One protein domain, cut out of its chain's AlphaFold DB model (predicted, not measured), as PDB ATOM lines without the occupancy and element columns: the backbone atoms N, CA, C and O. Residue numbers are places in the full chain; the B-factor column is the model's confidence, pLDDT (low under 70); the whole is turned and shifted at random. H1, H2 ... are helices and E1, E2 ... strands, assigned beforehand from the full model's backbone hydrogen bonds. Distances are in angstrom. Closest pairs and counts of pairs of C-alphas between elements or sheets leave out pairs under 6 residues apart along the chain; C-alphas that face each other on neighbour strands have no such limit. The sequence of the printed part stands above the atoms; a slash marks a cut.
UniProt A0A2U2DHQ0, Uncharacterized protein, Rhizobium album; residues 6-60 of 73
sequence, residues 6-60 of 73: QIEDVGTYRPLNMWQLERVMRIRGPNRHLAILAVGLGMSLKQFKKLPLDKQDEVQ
ATOM      1  N   GLN A   6     244.701 218.037 174.288       93.75
ATOM      2  CA  GLN A   6     244.156 219.179 175.013       93.75
ATOM      3  C   GLN A   6     244.173 218.911 176.520       93.75
ATOM      4  O   GLN A   6     243.740 217.852 176.971       93.75
ATOM      5  N   ILE A   7     244.649 219.889 177.283       92.75
ATOM      6  CA  ILE A   7     244.640 219.900 178.742       92.75
ATOM      7  C   ILE A   7     243.796 221.093 179.176       92.75
ATOM      8  O   ILE A   7     244.050 222.238 178.785       92.75
ATOM      9  N   GLU A   8     242.750 220.808 179.941       92.38
ATOM     10  CA  GLU A   8     241.791 221.805 180.408       92.38
ATOM     11  C   GLU A   8     242.496 222.873 181.252       92.38
ATOM     12  O   GLU A   8     243.338 222.543 182.091       92.38
ATOM     13  N   ASP A   9     242.191 224.146 180.984       88.75
ATOM     14  CA  ASP A   9     242.762 225.343 181.630       88.75
ATOM     15  C   ASP A   9     244.282 225.551 181.494       88.75
ATOM     16  O   ASP A   9     244.830 226.516 182.029       88.75
ATOM     17  N   VAL A  10     244.980 224.684 180.754       91.81
ATOM     18  CA  VAL A  10     246.432 224.788 180.524       91.81
ATOM     19  C   VAL A  10     246.744 225.074 179.059       91.81
ATOM     20  O   VAL A  10     247.597 225.910 178.763       91.81
ATOM     21  N   GLY A  11     246.061 224.390 178.139       91.75
ATOM     22  CA  GLY A  11     246.293 224.494 176.700       91.75
ATOM     23  C   GLY A  11     246.559 223.141 176.050       91.75
ATOM     24  O   GLY A  11     246.266 222.086 176.607       91.75
ATOM     25  N   THR A  12     247.104 223.161 174.839       93.81
ATOM     26  CA  THR A  12     247.350 221.945 174.059       93.81
ATOM     27  C   THR A  12     248.800 221.498 174.202       93.81
ATOM     28  O   THR A  12     249.722 222.248 173.885       93.81
ATOM     29  N   TYR A  13     249.011 220.260 174.638       94.00
ATOM     30  CA  TYR A  13     250.326 219.636 174.648       94.00
ATOM     31  C   TYR A  13     250.663 219.056 173.279       94.00
ATOM     32  O   TYR A  13     249.884 218.279 172.715       94.00
ATOM     33  N   ARG A  14     251.855 219.383 172.777       91.44
ATOM     34  CA  ARG A  14     252.382 218.903 171.498       91.44
ATOM     35  C   ARG A  14     253.755 218.251 171.683       91.44
ATOM     36  O   ARG A  14     254.550 218.728 172.497       91.44
ATOM     37  N   PRO A  15     254.071 217.186 170.926       89.12
ATOM     38  CA  PRO A  15     255.419 216.650 170.845       89.12
ATOM     39  C   PRO A  15     256.416 217.730 170.427       89.12
ATOM     40  O   PRO A  15     256.127 218.583 169.586       89.12
ATOM     41  N   LEU A  16     257.608 217.675 171.014       89.50
ATOM     42  CA  LEU A  16     258.677 218.602 170.675       89.50
ATOM     43  C   LEU A  16     259.204 218.287 169.276       89.50
ATOM     44  O   LEU A  16     259.433 217.127 168.933       89.50
ATOM     45  N   ASN A  17     259.473 219.331 168.499       89.62
ATOM     46  CA  ASN A  17     260.259 219.181 167.280       89.62
ATOM     47  C   ASN A  17     261.748 218.954 167.606       89.62
ATOM     48  O   ASN A  17     262.198 219.171 168.735       89.62
ATOM     49  N   MET A  18     262.530 218.549 166.602       86.88
ATOM     50  CA  MET A  18     263.952 218.215 166.779       86.88
ATOM     51  C   MET A  18     264.764 219.358 167.394       86.88
ATOM     52  O   MET A  18     265.543 219.138 168.318       86.88
ATOM     53  N   TRP A  19     264.531 220.596 166.962       90.12
ATOM     54  CA  TRP A  19     265.245 221.757 167.493       90.12
ATOM     55  C   TRP A  19     264.897 222.046 168.963       90.12
ATOM     56  O   TRP A  19     265.769 222.361 169.774       90.12
ATOM     57  N   GLN A  20     263.624 221.913 169.340       90.75
ATOM     58  CA  GLN A  20     263.178 222.029 170.729       90.75
ATOM     59  C   GLN A  20     263.787 220.922 171.592       90.75
ATOM     60  O   GLN A  20     264.273 221.200 172.691       90.75
ATOM     61  N   LEU A  21     263.810 219.689 171.082       89.50
ATOM     62  CA  LEU A  21     264.395 218.544 171.767       89.50
ATOM     63  C   LEU A  21     265.894 218.753 172.013       89.50
ATOM     64  O   LEU A  21     266.348 218.629 173.149       89.50
ATOM     65  N   GLU A  22     266.653 219.162 170.995       90.06
ATOM     66  CA  GLU A  22     268.080 219.478 171.125       90.06
ATOM     67  C   GLU A  22     268.346 220.557 172.176       90.06
ATOM     68  O   GLU A  22     269.277 220.439 172.978       90.06
ATOM     69  N   ARG A  23     267.519 221.609 172.220       89.38
ATOM     70  CA  ARG A  23     267.642 222.669 173.232       89.38
ATOM     71  C   ARG A  23     267.399 222.144 174.640       89.38
ATOM     72  O   ARG A  23     268.145 222.504 175.550       89.38
ATOM     73  N   VAL A  24     266.392 221.295 174.829       89.75
ATOM     74  CA  VAL A  24     266.077 220.725 176.145       89.75
ATOM     75  C   VAL A  24     267.130 219.705 176.581       89.75
ATOM     76  O   VAL A  24     267.489 219.666 177.755       89.75
ATOM     77  N   MET A  25     267.712 218.951 175.649       87.88
ATOM     78  CA  MET A  25     268.794 217.999 175.928       87.88
ATOM     79  C   MET A  25     270.066 218.665 176.475       87.88
ATOM     80  O   MET A  25     270.832 218.024 177.194       87.88
ATOM     81  N   ARG A  26     270.273 219.962 176.206       89.38
ATOM     82  CA  ARG A  26     271.374 220.749 176.792       89.38
ATOM     83  C   ARG A  26     271.143 221.112 178.264       89.38
ATOM     84  O   ARG A  26     272.100 221.462 178.953       89.38
ATOM     85  N   ILE A  27     269.906 221.030 178.764       87.69
ATOM     86  CA  ILE A  27     269.588 221.286 180.173       87.69
ATOM     87  C   ILE A  27     270.091 220.108 181.007       87.69
ATOM     88  O   ILE A  27     269.679 218.964 180.818       87.69
ATOM     89  N   ARG A  28     270.978 220.395 181.962       83.88
ATOM     90  CA  ARG A  28     271.507 219.400 182.900       83.88
ATOM     91  C   ARG A  28     270.681 219.363 184.187       83.88
ATOM     92  O   ARG A  28     270.161 220.382 184.638       83.88
ATOM     93  N   GLY A  29     270.609 218.181 184.794       86.31
ATOM     94  CA  GLY A  29     269.993 217.974 186.104       86.31
ATOM     95  C   GLY A  29     268.481 217.695 186.073       86.31
ATOM     96  O   GLY A  29     267.900 217.468 185.008       86.31
ATOM     97  N   PRO A  30     267.825 217.711 187.247       82.56
ATOM     98  CA  PRO A  30     266.451 217.227 187.421       82.56
ATOM     99  C   PRO A  30     265.407 218.077 186.683       82.56
ATOM    100  O   PRO A  30     264.316 217.610 186.370       82.56
ATOM    101  N   ASN A  31     265.751 219.320 186.339       87.56
ATOM    102  CA  ASN A  31     264.865 220.221 185.605       87.56
ATOM    103  C   ASN A  31     264.705 219.855 184.121       87.56
ATOM    104  O   ASN A  31     263.818 220.410 183.476       87.56
ATOM    105  N   ARG A  32     265.531 218.952 183.566       89.88
ATOM    106  CA  ARG A  32     265.445 218.562 182.150       89.88
ATOM    107  C   ARG A  32     264.067 218.007 181.810       89.88
ATOM    108  O   ARG A  32     263.471 218.427 180.827       89.88
ATOM    109  N   HIS A  33     263.554 217.110 182.648       90.56
ATOM    110  CA  HIS A  33     262.256 216.478 182.429       90.56
ATOM    111  C   HIS A  33     261.114 217.501 182.435       90.56
ATOM    112  O   HIS A  33     260.349 217.598 181.482       90.56
ATOM    113  N   LEU A  34     261.079 218.364 183.449       92.12
ATOM    114  CA  LEU A  34     260.082 219.436 183.542       92.12
ATOM    115  C   LEU A  34     260.181 220.437 182.380       92.12
ATOM    116  O   LEU A  34     259.178 221.012 181.970       92.12
ATOM    117  N   ALA A  35     261.380 220.648 181.833       92.69
ATOM    118  CA  ALA A  35     261.560 221.499 180.665       92.69
ATOM    119  C   ALA A  35     260.959 220.877 179.394       92.69
ATOM    120  O   ALA A  35     260.401 221.617 178.591       92.69
ATOM    121  N   ILE A  36     261.006 219.547 179.231       93.75
ATOM    122  CA  ILE A  36     260.303 218.853 178.136       93.75
ATOM    123  C   ILE A  36     258.798 219.118 178.245       93.75
ATOM    124  O   ILE A  36     258.163 219.502 177.265       93.75
ATOM    125  N   LEU A  37     258.232 218.969 179.445       94.50
ATOM    126  CA  LEU A  37     256.804 219.201 179.673       94.50
ATOM    127  C   LEU A  37     256.407 220.659 179.392       94.50
ATOM    128  O   LEU A  37     255.442 220.919 178.680       94.50
ATOM    129  N   ALA A  38     257.189 221.618 179.889       94.50
ATOM    130  CA  ALA A  38     256.919 223.039 179.689       94.50
ATOM    131  C   ALA A  38     256.979 223.449 178.206       94.50
ATOM    132  O   ALA A  38     256.092 224.146 177.714       94.50
ATOM    133  N   VAL A  39     258.004 222.988 177.478       93.88
ATOM    134  CA  VAL A  39     258.186 223.324 176.057       93.88
ATOM    135  C   VAL A  39     257.089 222.707 175.193       93.88
ATOM    136  O   VAL A  39     256.634 223.364 174.260       93.88
ATOM    137  N   GLY A  40     256.613 221.502 175.525       92.75
ATOM    138  CA  GLY A  40     255.486 220.874 174.825       92.75
ATOM    139  C   GLY A  40     254.167 221.645 174.956       92.75
ATOM    140  O   GLY A  40     253.301 221.520 174.096       92.75
ATOM    141  N   LEU A  41     254.035 222.495 175.979       94.31
ATOM    142  CA  LEU A  41     252.921 223.437 176.146       94.31
ATOM    143  C   LEU A  41     253.214 224.843 175.600       94.31
ATOM    144  O   LEU A  41     252.404 225.753 175.765       94.31
ATOM    145  N   GLY A  42     254.396 225.072 175.023       92.56
ATOM    146  CA  GLY A  42     254.809 226.399 174.566       92.56
ATOM    147  C   GLY A  42     255.069 227.410 175.692       92.56
ATOM    148  O   GLY A  42     255.057 228.611 175.435       92.56
ATOM    149  N   MET A  43     255.328 226.959 176.926       94.38
ATOM    150  CA  MET A  43     255.588 227.838 178.074       94.38
ATOM    151  C   MET A  43     256.988 227.650 178.669       94.38
ATOM    152  O   MET A  43     257.700 226.679 178.412       94.38
ATOM    153  N   SER A  44     257.409 228.602 179.501       92.50
ATOM    154  CA  SER A  44     258.674 228.500 180.230       92.50
ATOM    155  C   SER A  44     258.578 227.537 181.417       92.50
ATOM    156  O   SER A  44     257.525 227.385 182.037       92.50
ATOM    157  N   LEU A  45     259.716 226.974 181.837       91.25
ATOM    158  CA  LEU A  45     259.796 226.145 183.047       91.25
ATOM    159  C   LEU A  45     259.275 226.873 184.302       91.25
ATOM    160  O   LEU A  45     258.702 226.248 185.191       91.25
ATOM    161  N   LYS A  46     259.460 228.198 184.383       92.44
ATOM    162  CA  LYS A  46     258.949 229.011 185.499       92.44
ATOM    163  C   LYS A  46     257.423 229.090 185.497       92.44
ATOM    164  O   LYS A  46     256.838 229.082 186.571       92.44
ATOM    165  N   GLN A  47     256.797 229.187 184.324       93.88
ATOM    166  CA  GLN A  47     255.335 229.166 184.199       93.88
ATOM    167  C   GLN A  47     254.788 227.775 184.511       93.88
ATOM    168  O   GLN A  47     253.856 227.663 185.294       93.88
ATOM    169  N   PHE A  48     255.441 226.726 184.008       94.06
ATOM    170  CA  PHE A  48     255.046 225.345 184.280       94.06
ATOM    171  C   PHE A  48     255.032 225.020 185.778       94.06
ATOM    172  O   PHE A  48     254.065 224.472 186.288       94.06
ATOM    173  N   LYS A  49     256.065 225.438 186.521       93.06
ATOM    174  CA  LYS A  49     256.138 225.225 187.977       93.06
ATOM    175  C   LYS A  49     255.071 225.974 188.784       93.06
ATOM    176  O   LYS A  49     254.914 225.681 189.962       93.06
ATOM    177  N   LYS A  50     254.387 226.956 188.188       95.31
ATOM    178  CA  LYS A  50     253.264 227.661 188.823       95.31
ATOM    179  C   LYS A  50     251.929 226.949 188.615       95.31
ATOM    180  O   LYS A  50     250.966 227.319 189.276       95.31
ATOM    181  N   LEU A  51     251.863 225.975 187.706       93.81
ATOM    182  CA  LEU A  51     250.670 225.154 187.549       93.81
ATOM    183  C   LEU A  51     250.442 224.347 188.831       93.81
ATOM    184  O   LEU A  51     251.421 223.897 189.441       93.81
ATOM    185  N   PRO A  52     249.186 224.138 189.242       94.44
ATOM    186  CA  PRO A  52     248.901 223.234 190.342       94.44
ATOM    187  C   PRO A  52     249.317 221.793 189.977       94.44
ATOM    188  O   PRO A  52     249.505 221.448 188.805       94.44
ATOM    189  N   LEU A  53     249.608 220.984 191.001       93.56
ATOM    190  CA  LEU A  53     250.277 219.681 190.837       93.56
ATOM    191  C   LEU A  53     249.461 218.698 189.989       93.56
ATOM    192  O   LEU A  53     250.022 217.983 189.166       93.56
ATOM    193  N   ASP A  54     248.141 218.729 190.136       94.31
ATOM    194  CA  ASP A  54     247.177 217.988 189.322       94.31
ATOM    195  C   ASP A  54     247.350 218.265 187.820       94.31
ATOM    196  O   ASP A  54     247.408 217.335 187.010       94.31
ATOM    197  N   LYS A  55     247.524 219.537 187.448       93.69
ATOM    198  CA  LYS A  55     247.765 219.948 186.064       93.69
ATOM    199  C   LYS A  55     249.151 219.545 185.580       93.69
ATOM    200  O   LYS A  55     249.294 219.128 184.434       93.69
ATOM    201  N   GLN A  56     250.173 219.595 186.435       94.25
ATOM    202  CA  GLN A  56     251.497 219.068 186.077       94.25
ATOM    203  C   GLN A  56     251.441 217.555 185.790       94.25
ATOM    204  O   GLN A  56     252.038 217.096 184.811       94.25
ATOM    205  N   ASP A  57     250.669 216.798 186.573       94.81
ATOM    206  CA  ASP A  57     250.464 215.360 186.377       94.81
ATOM    207  C   ASP A  57     249.656 215.042 185.109       94.81
ATOM    208  O   ASP A  57     249.957 214.082 184.395       94.81
ATOM    209  N   GLU A  58     248.643 215.846 184.776       94.81
ATOM    210  CA  GLU A  58     247.923 215.729 183.501       94.81
ATOM    211  C   GLU A  58     248.853 215.912 182.302       94.81
ATOM    212  O   GLU A  58     248.816 215.114 181.362       94.81
ATOM    213  N   VAL A  59     249.749 216.897 182.366       94.31
ATOM    214  CA  VAL A  59     250.752 217.136 181.322       94.31
ATOM    215  C   VAL A  59     251.724 215.963 181.218       94.31
ATOM    216  O   VAL A  59     252.043 215.517 180.114       94.31
ATOM    217  N   GLN A  60     252.146 215.400 182.350       93.94
ATOM    218  CA  GLN A  60     252.980 214.201 182.372       93.94
ATOM    219  C   GLN A  60     252.287 213.000 181.709       93.94
ATOM    220  O   GLN A  60     252.913 212.253 180.946       93.94
TER     221      GLN A  60
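AT A GLANCE: This is residues 6 to 60 of the 73 residues of an uncharacterized protein of Rhizobium album (UniProt A0A2U2DHQ0). H1 and H2 make a helical hairpin, with H2 in the middle and H1 at one end; short H3 packs on H2, and H4 and strand E1 lie toward the other end. The 55 printed residues, mostly helix, run E1, H1, H2, H3, H4. The whole is compact: radius of gyration of the C-alphas 10.7 A, spans 29 by 21 by 15 A.

IN THESE COORDINATES: E1, residues 11 to 13, begins at C-alpha 11 (246.293, 224.494, 176.700). H1 is residues 18 to 25, 10.4 A; H2 31 to 40, 14.3 A; H3 45 to 48. H4, 53 to 60, 10.4 A, ends at C-alpha 60 (252.980, 214.201, 182.372).

HOW THE PARTS SIT: E1 pairs with no named strand. H1 and H2 touch at a shallow tilt of 25 degrees, opposite ways; closest C-alphas Val 24 and Ile 36, 6.4 A. H2 touches H3; closest C-alphas Ala 38 and Leu 45, 5.4 A. H4 is close but not clearly touching H2; closest C-alphas Leu 37 and Val 59, 6.6 A. In H1, H2 and H4 every O i to N i+4 pair is within hydrogen-bond range; H3 is too short for one.

THE WHOLE: The printed part has no cut, the four links are tight, and no printed residue is under pLDDT 70.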